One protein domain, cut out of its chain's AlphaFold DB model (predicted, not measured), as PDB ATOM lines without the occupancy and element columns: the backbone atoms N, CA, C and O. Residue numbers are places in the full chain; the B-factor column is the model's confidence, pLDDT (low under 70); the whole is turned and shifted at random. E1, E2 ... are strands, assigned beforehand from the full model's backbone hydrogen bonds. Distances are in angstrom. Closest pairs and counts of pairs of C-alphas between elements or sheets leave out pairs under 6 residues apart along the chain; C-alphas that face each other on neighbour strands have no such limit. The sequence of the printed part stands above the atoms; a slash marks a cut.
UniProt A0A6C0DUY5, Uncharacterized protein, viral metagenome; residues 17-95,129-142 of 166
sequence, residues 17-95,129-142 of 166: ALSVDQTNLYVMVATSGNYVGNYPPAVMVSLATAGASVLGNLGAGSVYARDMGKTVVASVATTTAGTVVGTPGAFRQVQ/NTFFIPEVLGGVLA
ATOM      1  N   ALA A  17     -27.179  43.020  26.916       69.62
ATOM      2  CA  ALA A  17     -26.001  42.365  26.351       69.62
ATOM      3  C   ALA A  17     -25.129  41.792  27.476       69.62
ATOM      4  O   ALA A  17     -24.998  42.381  28.551       69.62
ATOM      5  N   LEU A  18     -24.542  40.633  27.219       74.00
ATOM      6  CA  LEU A  18     -23.754  39.851  28.155       74.00
ATOM      7  C   LEU A  18     -22.462  39.412  27.469       74.00
ATOM      8  O   LEU A  18     -22.499  38.954  26.327       74.00
ATOM      9  N   SER A  19     -21.337  39.510  28.172       73.81
ATOM     10  CA  SER A  19     -20.108  38.813  27.792       73.81
ATOM     11  C   SER A  19     -20.088  37.458  28.489       73.81
ATOM     12  O   SER A  19     -20.215  37.387  29.716       73.81
ATOM     13  N   VAL A  20     -19.986  36.383  27.709       72.19
ATOM     14  CA  VAL A  20     -20.049  35.002  28.195       72.19
ATOM     15  C   VAL A  20     -18.781  34.263  27.780       72.19
ATOM     16  O   VAL A  20     -18.377  34.300  26.618       72.19
ATOM     17  N   ASP A  21     -18.165  33.556  28.723       75.19
ATOM     18  CA  ASP A  21     -17.144  32.563  28.397       75.19
ATOM     19  C   ASP A  21     -17.825  31.319  27.805       75.19
ATOM     20  O   ASP A  21     -18.749  30.757  28.397       75.19
ATOM     21  N   GLN A  22     -17.359  30.893  26.630       71.50
ATOM     22  CA  GLN A  22     -17.887  29.755  25.879       71.50
ATOM     23  C   GLN A  22     -17.934  28.455  26.695       71.50
ATOM     24  O   GLN A  22     -18.780  27.602  26.427       71.50
ATOM     25  N   THR A  23     -17.066  28.307  27.703       73.19
ATOM     26  CA  THR A  23     -17.056  27.145  28.607       73.19
ATOM     27  C   THR A  23     -18.291  27.067  29.510       73.19
ATOM     28  O   THR A  23     -18.641  25.982  29.970       73.19
ATOM     29  N   ASN A  24     -18.999  28.185  29.704       77.88
ATOM     30  CA  ASN A  24     -20.199  28.288  30.541       77.88
ATOM     31  C   ASN A  24     -21.499  28.247  29.729       77.88
ATOM     32  O   ASN A  24     -22.563  28.612  30.232       77.88
ATOM     33  N   LEU A  25     -21.427  27.822  28.466       80.94
ATOM     34  CA  LEU A  25     -22.596  27.635  27.622       80.94
ATOM     35  C   LEU A  25     -23.126  26.213  27.731       80.94
ATOM     36  O   LEU A  25     -22.386  25.232  27.646       80.94
ATOM     37  N   TYR A  26     -24.442  26.120  27.839       82.31
ATOM     38  CA  TYR A  26     -25.189  24.880  27.887       82.31
ATOM     39  C   TYR A  26     -26.225  24.850  26.774       82.31
ATOM     40  O   TYR A  26     -26.743  25.879  26.328       82.31
ATOM     41  N   VAL A  27     -26.557  23.636  26.358       82.69
ATOM     42  CA  VAL A  27     -27.705  23.348  25.507       82.69
ATOM     43  C   VAL A  27     -28.681  22.478  26.277       82.69
ATOM     44  O   VAL A  27     -28.295  21.587  27.036       82.69
ATOM     45  N   MET A  28     -29.963  22.749  26.071       81.62
ATOM     46  CA  MET A  28     -31.023  21.918  26.611       81.62
ATOM     47  C   MET A  28     -31.205  20.704  25.705       81.62
ATOM     48  O   MET A  28     -31.525  20.847  24.525       81.62
ATOM     49  N   VAL A  29     -31.023  19.513  26.265       79.00
ATOM     50  CA  VAL A  29     -31.271  18.245  25.580       79.00
ATOM     51  C   VAL A  29     -32.510  17.625  26.207       79.00
ATOM     52  O   VAL A  29     -32.517  17.304  27.397       79.00
ATOM     53  N   ALA A  30     -33.577  17.492  25.420       73.00
ATOM     54  CA  ALA A  30     -34.783  16.813  25.872       73.00
ATOM     55  C   ALA A  30     -34.444  15.358  26.224       73.00
ATOM     56  O   ALA A  30     -33.830  14.648  25.425       73.00
ATOM     57  N   THR A  31     -34.848  14.906  27.409       67.31
ATOM     58  CA  THR A  31     -34.809  13.476  27.727       67.31
ATOM     59  C   THR A  31     -35.859  12.797  26.854       67.31
ATOM     60  O   THR A  31     -36.941  13.343  26.711       67.31
ATOM     61  N   SER A  32     -35.525  11.682  26.204       63.72
ATOM     62  CA  SER A  32     -36.325  11.021  25.156       63.72
ATOM     63  C   SER A  32     -37.855  11.128  25.299       63.72
ATOM     64  O   SER A  32     -38.403  10.747  26.330       63.72
ATOM     65  N   GLY A  33     -38.547  11.528  24.227       56.12
ATOM     66  CA  GLY A  33     -40.011  11.500  24.135       56.12
ATOM     67  C   GLY A  33     -40.576  12.591  23.220       56.12
ATOM     68  O   GLY A  33     -39.922  13.599  22.963       56.12
ATOM     69  N   ASN A  34     -41.804  12.394  22.730       51.88
ATOM     70  CA  ASN A  34     -42.599  13.462  22.123       51.88
ATOM     71  C   ASN A  34     -43.349  14.183  23.242       51.88
ATOM     72  O   ASN A  34     -44.206  13.584  23.889       51.88
ATOM     73  N   TYR A  35     -43.047  15.459  23.461       54.81
ATOM     74  CA  TYR A  35     -43.699  16.247  24.502       54.81
ATOM     75  C   TYR A  35     -44.560  17.341  23.888       54.81
ATOM     76  O   TYR A  35     -44.109  18.113  23.044       54.81
ATOM     77  N   VAL A  36     -45.805  17.412  24.351       44.06
ATOM     78  CA  VAL A  36     -46.734  18.503  24.055       44.06
ATOM     79  C   VAL A  36     -46.749  19.421  25.277       44.06
ATOM     80  O   VAL A  36     -47.332  19.086  26.303       44.06
ATOM     81  N   GLY A  37     -46.051  20.554  25.198       50.88
ATOM     82  CA  GLY A  37     -45.946  21.534  26.284       50.88
ATOM     83  C   GLY A  37     -44.729  22.454  26.136       50.88
ATOM     84  O   GLY A  37     -43.807  22.156  25.383       50.88
ATOM     85  N   ASN A  38     -44.706  23.578  26.863       54.47
ATOM     86  CA  ASN A  38     -43.649  24.601  26.740       54.47
ATOM     87  C   ASN A  38     -42.302  24.221  27.400       54.47
ATOM     88  O   ASN A  38     -41.348  25.003  27.315       54.47
ATOM     89  N   TYR A  39     -42.239  23.072  28.087       57.69
ATOM     90  CA  TYR A  39     -41.086  22.605  28.867       57.69
ATOM     91  C   TYR A  39     -41.049  21.066  28.913       57.69
ATOM     92  O   TYR A  39     -41.569  20.478  29.863       57.69
ATOM     93  N   PRO A  40     -40.488  20.383  27.899       62.25
ATOM     94  CA  PRO A  40     -40.208  18.958  28.027       62.25
ATOM     95  C   PRO A  40     -39.250  18.713  29.205       62.25
ATOM     96  O   PRO A  40     -38.394  19.563  29.475       62.25
ATOM     97  N   PRO A  41     -39.336  17.557  29.884       69.44
ATOM     98  CA  PRO A  41     -38.254  17.073  30.727       69.44
ATOM     99  C   PRO A  41     -36.948  17.107  29.928       69.44
ATOM    100  O   PRO A  41     -36.853  16.570  28.820       69.44
ATOM    101  N   ALA A  42     -35.964  17.828  30.448       76.44
ATOM    102  CA  ALA A  42     -34.719  18.075  29.752       76.44
ATOM    103  C   ALA A  42     -33.576  18.229  30.748       76.44
ATOM    104  O   ALA A  42     -33.771  18.628  31.899       76.44
ATOM    105  N   VAL A  43     -32.378  17.925  30.272       81.75
ATOM    106  CA  VAL A  43     -31.130  18.131  30.999       81.75
ATOM    107  C   VAL A  43     -30.311  19.201  30.297       81.75
ATOM    108  O   VAL A  43     -30.391  19.372  29.078       81.75
ATOM    109  N   MET A  44     -29.510  19.924  31.070       84.56
ATOM    110  CA  MET A  44     -28.517  20.837  30.525       84.56
ATOM    111  C   MET A  44     -27.227  20.077  30.274       84.56
ATOM    112  O   MET A  44     -26.703  19.420  31.167       84.56
ATOM    113  N   VAL A  45     -26.698  20.183  29.064       81.50
ATOM    114  CA  VAL A  45     -25.417  19.584  28.686       81.50
ATOM    115  C   VAL A  45     -24.481  20.711  28.295       81.50
ATOM    116  O   VAL A  45     -24.888  21.619  27.570       81.50
ATOM    117  N   SER A  46     -23.241  20.679  28.789       81.44
ATOM    118  CA  SER A  46     -22.259  21.697  28.409       81.44
ATOM    119  C   SER A  46     -22.047  21.671  26.893       81.44
ATOM    120  O   SER A  46     -22.049  20.607  26.268       81.44
ATOM    121  N   LEU A  47     -21.855  22.836  26.281       76.88
ATOM    122  CA  LEU A  47     -21.652  22.945  24.839       76.88
ATOM    123  C   LEU A  47     -20.376  22.215  24.385       76.88
ATOM    124  O   LEU A  47     -20.349  21.650  23.293       76.88
ATOM    125  N   ALA A  48     -19.359  22.156  25.250       73.38
ATOM    126  CA  ALA A  48     -18.154  21.357  25.032       73.38
ATOM    127  C   ALA A  48     -18.472  19.852  24.934       73.38
ATOM    128  O   ALA A  48     -17.947  19.158  24.066       73.38
ATOM    129  N   THR A  49     -19.376  19.356  25.783       72.06
ATOM    130  CA  THR A  49     -19.824  17.955  25.798       72.06
ATOM    131  C   THR A  49     -20.786  17.629  24.650       72.06
ATOM    132  O   THR A  49     -20.771  16.514  24.134       72.06
ATOM    133  N   ALA A  50     -21.633  18.575  24.236       66.56
ATOM    134  CA  ALA A  50     -22.673  18.346  23.232       66.56
ATOM    135  C   ALA A  50     -22.155  18.234  21.781       66.56
ATOM    136  O   ALA A  50     -22.930  17.893  20.889       66.56
ATOM    137  N   GLY A  51     -20.861  18.476  21.541       62.19
ATOM    138  CA  GLY A  51     -20.256  18.468  20.207       62.19
ATOM    139  C   GLY A  51     -20.420  19.823  19.517       62.19
ATOM    140  O   GLY A  51     -21.475  20.171  18.990       62.19
ATOM    141  N   ALA A  52     -19.355  20.619  19.525       55.03
ATOM    142  CA  ALA A  52     -19.412  22.029  19.176       55.03
ATOM    143  C   ALA A  52     -19.203  22.308  17.676       55.03
ATOM    144  O   ALA A  52     -18.184  22.876  17.287       55.03
ATOM    145  N   SER A  53     -20.183  22.006  16.816       54.09
ATOM    146  CA  SER A  53     -20.199  22.636  15.478       54.09
ATOM    147  C   SER A  53     -20.576  24.126  15.552       54.09
ATOM    148  O   SER A  53     -20.252  24.895  14.650       54.09
ATOM    149  N   VAL A  54     -21.204  24.560  16.655       54.09
ATOM    150  CA  VAL A  54     -21.657  25.946  16.831       54.09
ATOM    151  C   VAL A  54     -20.554  26.888  17.341       54.09
ATOM    152  O   VAL A  54     -20.544  28.058  16.965       54.09
ATOM    153  N   LEU A  55     -19.572  26.389  18.111       54.44
ATOM    154  CA  LEU A  55     -18.428  27.204  18.567       54.44
ATOM    155  C   LEU A  55     -17.480  27.578  17.422       54.44
ATOM    156  O   LEU A  55     -16.943  28.683  17.406       54.44
ATOM    157  N   GLY A  56     -17.334  26.701  16.419       52.47
ATOM    158  CA  GLY A  56     -16.461  26.950  15.265       52.47
ATOM    159  C   GLY A  56     -16.809  28.222  14.480       52.47
ATOM    160  O   GLY A  56     -15.937  28.809  13.848       52.47
ATOM    161  N   ASN A  57     -18.057  28.697  14.569       50.94
ATOM    162  CA  ASN A  57     -18.522  29.904  13.879       50.94
ATOM    163  C   ASN A  57     -18.404  31.199  14.701       50.94
ATOM    164  O   ASN A  57     -18.601  32.280  14.128       50.94
ATOM    165  N   LEU A  58     -18.108  31.099  16.001       57.44
ATOM    166  CA  LEU A  58     -18.071  32.220  16.950       57.44
ATOM    167  C   LEU A  58     -16.661  32.804  17.150       57.44
ATOM    168  O   LEU A  58     -16.545  33.937  17.605       57.44
ATOM    169  N   GLY A  59     -15.610  32.085  16.739       55.38
ATOM    170  CA  GLY A  59     -14.213  32.477  16.966       55.38
ATOM    171  C   GLY A  59     -13.729  32.127  18.379       55.38
ATOM    172  O   GLY A  59     -14.519  31.756  19.242       55.38
ATOM    173  N   ALA A  60     -12.419  32.189  18.619       55.22
ATOM    174  CA  ALA A  60     -11.853  31.953  19.950       55.22
ATOM    175  C   ALA A  60     -12.056  33.188  20.850       55.22
ATOM    176  O   ALA A  60     -11.737  34.299  20.430       55.22
ATOM    177  N   GLY A  61     -12.546  32.997  22.081       58.25
ATOM    178  CA  GLY A  61     -12.665  34.058  23.095       58.25
ATOM    179  C   GLY A  61     -14.079  34.267  23.647       58.25
ATOM    180  O   GLY A  61     -14.982  33.467  23.403       58.25
ATOM    181  N   SER A  62     -14.271  35.338  24.421       61.53
ATOM    182  CA  SER A  62     -15.581  35.719  24.963       61.53
ATOM    183  C   SER A  62     -16.588  35.942  23.839       61.53
ATOM    184  O   SER A  62     -16.307  36.644  22.868       61.53
ATOM    185  N   VAL A  63     -17.772  35.350  23.977       70.69
ATOM    186  CA  VAL A  63     -18.877  35.549  23.040       70.69
ATOM    187  C   VAL A  63     -19.865  36.546  23.607       70.69
ATOM    188  O   VAL A  63     -20.153  36.563  24.806       70.69
ATOM    189  N   TYR A  64     -20.408  37.369  22.723       73.94
ATOM    190  CA  TYR A  64     -21.494  38.263  23.072       73.94
ATOM    191  C   TYR A  64     -22.791  37.475  23.045       73.94
ATOM    192  O   TYR A  64     -23.077  36.749  22.094       73.94
ATOM    193  N   ALA A  65     -23.588  37.617  24.090       76.56
ATOM    194  CA  ALA A  65     -24.896  37.008  24.179       76.56
ATOM    195  C   ALA A  65     -25.927  38.067  24.551       76.56
ATOM    196  O   ALA A  65     -25.639  39.027  25.261       76.56
ATOM    197  N   ARG A  66     -27.153  37.891  24.079       75.88
ATOM    198  CA  ARG A  66     -28.297  38.717  24.473       75.88
ATOM    199  C   ARG A  66     -29.224  37.911  25.367       75.88
ATOM    200  O   ARG A  66     -29.567  36.773  25.040       75.88
ATOM    201  N   ASP A  67     -29.640  38.514  26.475       78.06
ATOM    202  CA  ASP A  67     -30.610  37.916  27.393       78.06
ATOM    203  C   ASP A  67     -31.989  37.832  26.721       78.06
ATOM    204  O   ASP A  67     -32.544  38.844  26.270       78.06
ATOM    205  N   MET A  68     -32.548  36.622  26.669       76.56
ATOM    206  CA  MET A  68     -33.875  36.360  26.106       76.56
ATOM    207  C   MET A  68     -34.995  36.481  27.151       76.56
ATOM    208  O   MET A  68     -36.171  36.499  26.790       76.56
ATOM    209  N   GLY A  69     -34.648  36.639  28.434       74.81
ATOM    210  CA  GLY A  69     -35.567  36.923  29.538       74.81
ATOM    211  C   GLY A  69     -36.274  35.697  30.114       74.81
ATOM    212  O   GLY A  69     -37.230  35.852  30.869       74.81
ATOM    213  N   LYS A  70     -35.833  34.486  29.756       77.94
ATOM    214  CA  LYS A  70     -36.403  33.229  30.247       77.94
ATOM    215  C   LYS A  70     -35.388  32.479  31.096       77.94
ATOM    216  O   LYS A  70     -34.258  32.272  30.668       77.94
ATOM    217  N   THR A  71     -35.835  32.022  32.258       83.50
ATOM    218  CA  THR A  71     -35.073  31.148  33.149       83.50
ATOM    219  C   THR A  71     -35.687  29.755  33.150       83.50
ATOM    220  O   THR A  71     -36.911  29.614  33.143       83.50
ATOM    221  N   VAL A  72     -34.848  28.722  33.167       82.06
ATOM    222  CA  VAL A  72     -35.264  27.326  33.326       82.06
ATOM    223  C   VAL A  72     -34.506  26.697  34.483       82.06
ATOM    224  O   VAL A  72     -33.308  26.909  34.616       82.06
ATOM    225  N   VAL A  73     -35.197  25.907  35.303       83.81
ATOM    226  CA  VAL A  73     -34.556  25.070  36.320       83.81
ATOM    227  C   VAL A  73     -34.409  23.667  35.754       83.81
ATOM    228  O   VAL A  73     -35.397  23.060  35.343       83.81
ATOM    229  N   ALA A  74     -33.178  23.172  35.696       80.50
ATOM    230  CA  ALA A  74     -32.868  21.862  35.140       80.50
ATOM    231  C   ALA A  74     -31.635  21.259  35.820       80.50
ATOM    232  O   ALA A  74     -30.820  21.967  36.416       80.50
ATOM    233  N   SER A  75     -31.492  19.942  35.720       84.25
ATOM    234  CA  SER A  75     -30.275  19.251  36.147       84.25
ATOM    235  C   SER A  75     -29.221  19.275  35.045       84.25
ATOM    236  O   SER A  75     -29.556  19.310  33.859       84.25
ATOM    237  N   VAL A  76     -27.945  19.213  35.427       81.69
ATOM    238  CA  VAL A  76     -26.840  19.082  34.470       81.69
ATOM    239  C   VAL A  76     -26.578  17.608  34.187       81.69
ATOM    240  O   VAL A  76     -26.582  16.791  35.105       81.69
ATOM    241  N   ALA A  77     -26.338  17.258  32.927       80.50
ATOM    242  CA  ALA A  77     -25.872  15.941  32.523       80.50
ATOM    243  C   ALA A  77     -24.436  16.007  31.990       80.50
ATOM    244  O   ALA A  77     -24.049  16.952  31.298       80.50
ATOM    245  N   THR A  78     -23.639  14.985  32.303       74.50
ATOM    246  CA  THR A  78     -22.237  14.873  31.852       74.50
ATOM    247  C   THR A  78     -22.104  14.333  30.434       74.50
ATOM    248  O   THR A  78     -21.014  14.351  29.870       74.50
ATOM    249  N   THR A  79     -23.204  13.861  29.848       73.38
ATOM    250  CA  THR A  79     -23.289  13.391  28.464       73.38
ATOM    251  C   THR A  79     -24.645  13.761  27.868       73.38
ATOM    252  O   THR A  79     -25.634  13.934  28.583       73.38
ATOM    253  N   THR A  80     -24.724  13.821  26.539       69.12
ATOM    254  CA  THR A  80     -25.992  13.971  25.803       69.12
ATOM    255  C   THR A  80     -26.939  12.781  25.979       69.12
ATOM    256  O   THR A  80     -28.130  12.915  25.723       69.12
ATOM    257  N   ALA A  81     -26.435  11.643  26.467       66.81
ATOM    258  CA  ALA A  81     -27.225  10.464  26.812       66.81
ATOM    259  C   ALA A  81     -27.948  10.582  28.173       66.81
ATOM    260  O   ALA A  81     -28.713   9.690  28.531       66.81
ATOM    261  N   GLY A  82     -27.753  11.679  28.916       63.03
ATOM    262  CA  GLY A  82     -28.643  12.051  30.019       63.03
ATOM    263  C   GLY A  82     -28.258  11.533  31.403       63.03
ATOM    264  O   GLY A  82     -29.104  11.535  32.296       63.03
ATOM    265  N   THR A  83     -27.005  11.125  31.636       73.25
ATOM    266  CA  THR A  83     -26.535  10.850  33.004       73.25
ATOM    267  C   THR A  83     -26.491  12.155  33.798       73.25
ATOM    268  O   THR A  83     -25.572  12.959  33.639       73.25
ATOM    269  N   VAL A  84     -27.515  12.374  34.622       71.81
ATOM    270  CA  VAL A  84     -27.647  13.553  35.483       71.81
ATOM    271  C   VAL A  84     -26.611  13.508  36.600       71.81
ATOM    272  O   VAL A  84     -26.458  12.489  37.269       71.81
ATOM    273  N   VAL A  85     -25.930  14.630  36.829       66.94
ATOM    274  CA  VAL A  85     -24.940  14.787  37.894       66.94
ATOM    275  C   VAL A  85     -25.176  16.103  38.630       66.94
ATOM    276  O   VAL A  85     -25.257  17.165  38.016       66.94
ATOM    277  N   GLY A  86     -25.215  16.029  39.961       66.25
ATOM    278  CA  GLY A  86     -25.268  17.191  40.848       66.25
ATOM    279  C   GLY A  86     -26.657  17.777  41.090       66.25
ATOM    280  O   GLY A  86     -27.684  17.148  40.831       66.25
ATOM    281  N   THR A  87     -26.669  18.972  41.676       70.12
ATOM    282  CA  THR A  87     -27.888  19.664  42.106       70.12
ATOM    283  C   THR A  87     -28.501  20.427  40.930       70.12
ATOM    284  O   THR A  87     -27.771  21.150  40.241       70.12
ATOM    285  N   PRO A  88     -29.826  20.316  40.696       78.50
ATOM    286  CA  PRO A  88     -30.512  21.168  39.735       78.50
ATOM    287  C   PRO A  88     -30.259  22.646  40.031       78.50
ATOM    288  O   PRO A  88     -30.226  23.056  41.191       78.50
ATOM    289  N   GLY A  89     -30.121  23.453  38.987       79.69
ATOM    290  CA  GLY A  89     -29.950  24.893  39.136       79.69
ATOM    291  C   GLY A  89     -30.684  25.672  38.061       79.69
ATOM    292  O   GLY A  89     -31.299  25.096  37.159       79.69
ATOM    293  N   ALA A  90     -30.659  26.993  38.205       82.88
ATOM    294  CA  ALA A  90     -31.287  27.902  37.266       82.88
ATOM    295  C   ALA A  90     -30.355  28.203  36.089       82.88
ATOM    296  O   ALA A  90     -29.135  28.305  36.227       82.88
ATOM    297  N   PHE A  91     -30.961  28.356  34.920       85.06
ATOM    298  CA  PHE A  91     -30.285  28.636  33.670       85.06
ATOM    299  C   PHE A  91     -31.010  29.737  32.922       85.06
ATOM    300  O   PHE A  91     -32.204  29.621  32.627       85.06
ATOM    301  N   ARG A  92     -30.273  30.781  32.560       85.62
ATOM    302  CA  ARG A  92     -30.778  31.892  31.767       85.62
ATOM    303  C   ARG A  92     -30.647  31.592  30.287       85.62
ATOM    304  O   ARG A  92     -29.565  31.264  29.808       85.62
ATOM    305  N   GLN A  93     -31.745  31.736  29.559       84.88
ATOM    306  CA  GLN A  93     -31.757  31.609  28.113       84.88
ATOM    307  C   GLN A  93     -31.086  32.820  27.463       84.88
ATOM    308  O   GLN A  93     -31.485  33.967  27.688       84.88
ATOM    309  N   VAL A  94     -30.127  32.550  26.587       80.81
ATOM    310  CA  VAL A  94     -29.416  33.557  25.808       80.81
ATOM    311  C   VAL A  94     -29.357  33.168  24.334       80.81
ATOM    312  O   VAL A  94     -29.406  31.991  23.970       80.81
ATOM    313  N   GLN A  95     -29.250  34.172  23.474       79.06
ATOM    314  CA  GLN A  95     -28.915  33.986  22.064       79.06
ATOM    315  C   GLN A  95     -27.507  34.526  21.844       79.06
ATOM    316  O   GLN A  95     -27.201  35.646  22.258       79.06
ATOM    317  N   ASN A 129     -30.116  29.493  17.220       68.19
ATOM    318  CA  ASN A 129     -29.630  28.606  18.257       68.19
ATOM    319  C   ASN A 129     -29.859  29.242  19.629       68.19
ATOM    320  O   ASN A 129     -29.436  30.364  19.915       68.19
ATOM    321  N   THR A 130     -30.554  28.501  20.484       76.31
ATOM    322  CA  THR A 130     -30.819  28.895  21.862       76.31
ATOM    323  C   THR A 130     -29.785  28.259  22.778       76.31
ATOM    324  O   THR A 130     -29.607  27.041  22.754       76.31
ATOM    325  N   PHE A 131     -29.154  29.081  23.610       82.69
ATOM    326  CA  PHE A 131     -28.173  28.648  24.596       82.69
ATOM    327  C   PHE A 131     -28.622  29.016  25.996       82.69
ATOM    328  O   PHE A 131     -29.536  29.817  26.198       82.69
ATOM    329  N   PHE A 132     -27.950  28.420  26.966       84.44
ATOM    330  CA  PHE A 132     -28.216  28.622  28.370       84.44
ATOM    331  C   PHE A 132     -26.915  28.928  29.099       84.44
ATOM    332  O   PHE A 132     -25.905  28.273  28.859       84.44
ATOM    333  N   ILE A 133     -26.951  29.911  29.990       85.44
ATOM    334  CA  ILE A 133     -25.877  30.178  30.949       85.44
ATOM    335  C   ILE A 133     -26.391  29.849  32.351       85.44
ATOM    336  O   ILE A 133     -27.564  30.111  32.632       85.44
ATOM    337  N   PRO A 134     -25.574  29.264  33.233       83.38
ATOM    338  CA  PRO A 134     -25.987  29.037  34.608       83.38
ATOM    339  C   PRO A 134     -26.171  30.386  35.316       83.38
ATOM    340  O   PRO A 134     -25.360  31.299  35.158       83.38
ATOM    341  N   GLU A 135     -27.241  30.519  36.096       78.19
ATOM    342  CA  GLU A 135     -27.483  31.687  36.941       78.19
ATOM    343  C   GLU A 135     -27.721  31.266  38.391       78.19
ATOM    344  O   GLU A 135     -28.221  30.176  38.676       78.19
ATOM    345  N   VAL A 136     -27.347  32.140  39.324       77.19
ATOM    346  CA  VAL A 136     -27.616  31.918  40.743       77.19
ATOM    347  C   VAL A 136     -29.050  32.344  41.031       77.19
ATOM    348  O   VAL A 136     -29.380  33.524  40.916       77.19
ATOM    349  N   LEU A 137     -29.890  31.403  41.462       72.38
ATOM    350  CA  LEU A 137     -31.244  31.691  41.933       72.38
ATOM    351  C   LEU A 137     -31.387  31.196  43.372       72.38
ATOM    352  O   LEU A 137     -31.146  30.026  43.659       72.38
ATOM    353  N   GLY A 138     -31.735  32.097  44.296       69.31
ATOM    354  CA  GLY A 138     -31.872  31.747  45.715       69.31
ATOM    355  C   GLY A 138     -30.580  31.227  46.365       69.31
ATOM    356  O   GLY A 138     -30.648  30.424  47.288       69.31
ATOM    357  N   GLY A 139     -29.408  31.641  45.867       66.25
ATOM    358  CA  GLY A 139     -28.099  31.202  46.371       66.25
ATOM    359  C   GLY A 139     -27.598  29.866  45.811       66.25
ATOM    360  O   GLY A 139     -26.495  29.452  46.155       66.25
ATOM    361  N   VAL A 140     -28.359  29.210  44.928       66.50
ATOM    362  CA  VAL A 140     -27.968  27.939  44.299       66.50
ATOM    363  C   VAL A 140     -27.488  28.189  42.871       66.50
ATOM    364  O   VAL A 140     -28.221  28.744  42.053       66.50
ATOM    365  N   LEU A 141     -26.259  27.761  42.572       72.38
ATOM    366  CA  LEU A 141     -25.722  27.667  41.214       72.38
ATOM    367  C   LEU A 141     -25.826  26.215  40.740       72.38
ATOM    368  O   LEU A 141     -25.525  25.292  41.501       72.38
ATOM    369  N   ALA A 142     -26.218  26.009  39.483       69.31
ATOM    370  CA  ALA A 142     -26.161  24.683  38.882       69.31
ATOM    371  C   ALA A 142     -24.715  24.164  38.918       69.31
ATOM    372  O   ALA A 142     -23.800  24.846  38.459       69.31
TER     373      ALA A 142
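Overview. This is residues 17 to 95 and 129 to 142 of the 166 residues of an uncharacterized protein of viral metagenome (UniProt A0A6C0DUY5). One strongly twisted sheet folds over on itself: the long hairpin of E4 and E5 bends sharply, and E6 at one end of the sheet comes close to E2 at the other. E2 and E3 form a second hairpin, and short E1 pairs with the beginning of E4. The printed part has 93 residues, with no named helix and six strands, E1 to E6 in chain order, in a branched, mixed sheet; the class is all strand. It is compact and rounded, with a radius of gyration of the C-alphas of 13.0 A and spans of 33 by 31 by 26 A.

Arrangement. E1, residues 17 to 20, is antiparallel to E4, residues 63 to 77, with N 18 and O 65 at 2.8 A. E2, residues 26 to 30, and E3, residues 42 to 46, are an antiparallel hairpin, with N 27 and O 45 at 2.9 A. E3 and E4 are parallel, with N 77 and O 44 at 2.8 A. E1 and E3 lie on one side of E4; E5, residues 84 to 95, lies on the other side, antiparallel, with N 72 and O 91 at 2.8 A. E6, residues 129 to 135, is antiparallel to E5, with N 92 and O 133 at 2.8 A. The closest C-alphas of E2 and E6, Tyr 26 and Phe 132, are 4.8 A apart.

Along the chain. E1 begins at C-alpha 17 (-26.001, 42.365, 26.351). E4 measures 22.9 A and bends by 111 degrees at residue 69; E5 measures 24.5 A and bends by 101 degrees at residue 87. E6, 19.1 A, ends at C-alpha 135 (-27.483, 31.687, 36.941).

Size, cuts and confidence. Residues 96 to 128 are not printed; C-alphas 95 and 129 are 6.6 A apart. The links E2 to E3 and E3 to E4 are long. Mean pLDDT of the printed part is 71.5; residues 31 to 41 and 50 to 62 are among those under 70.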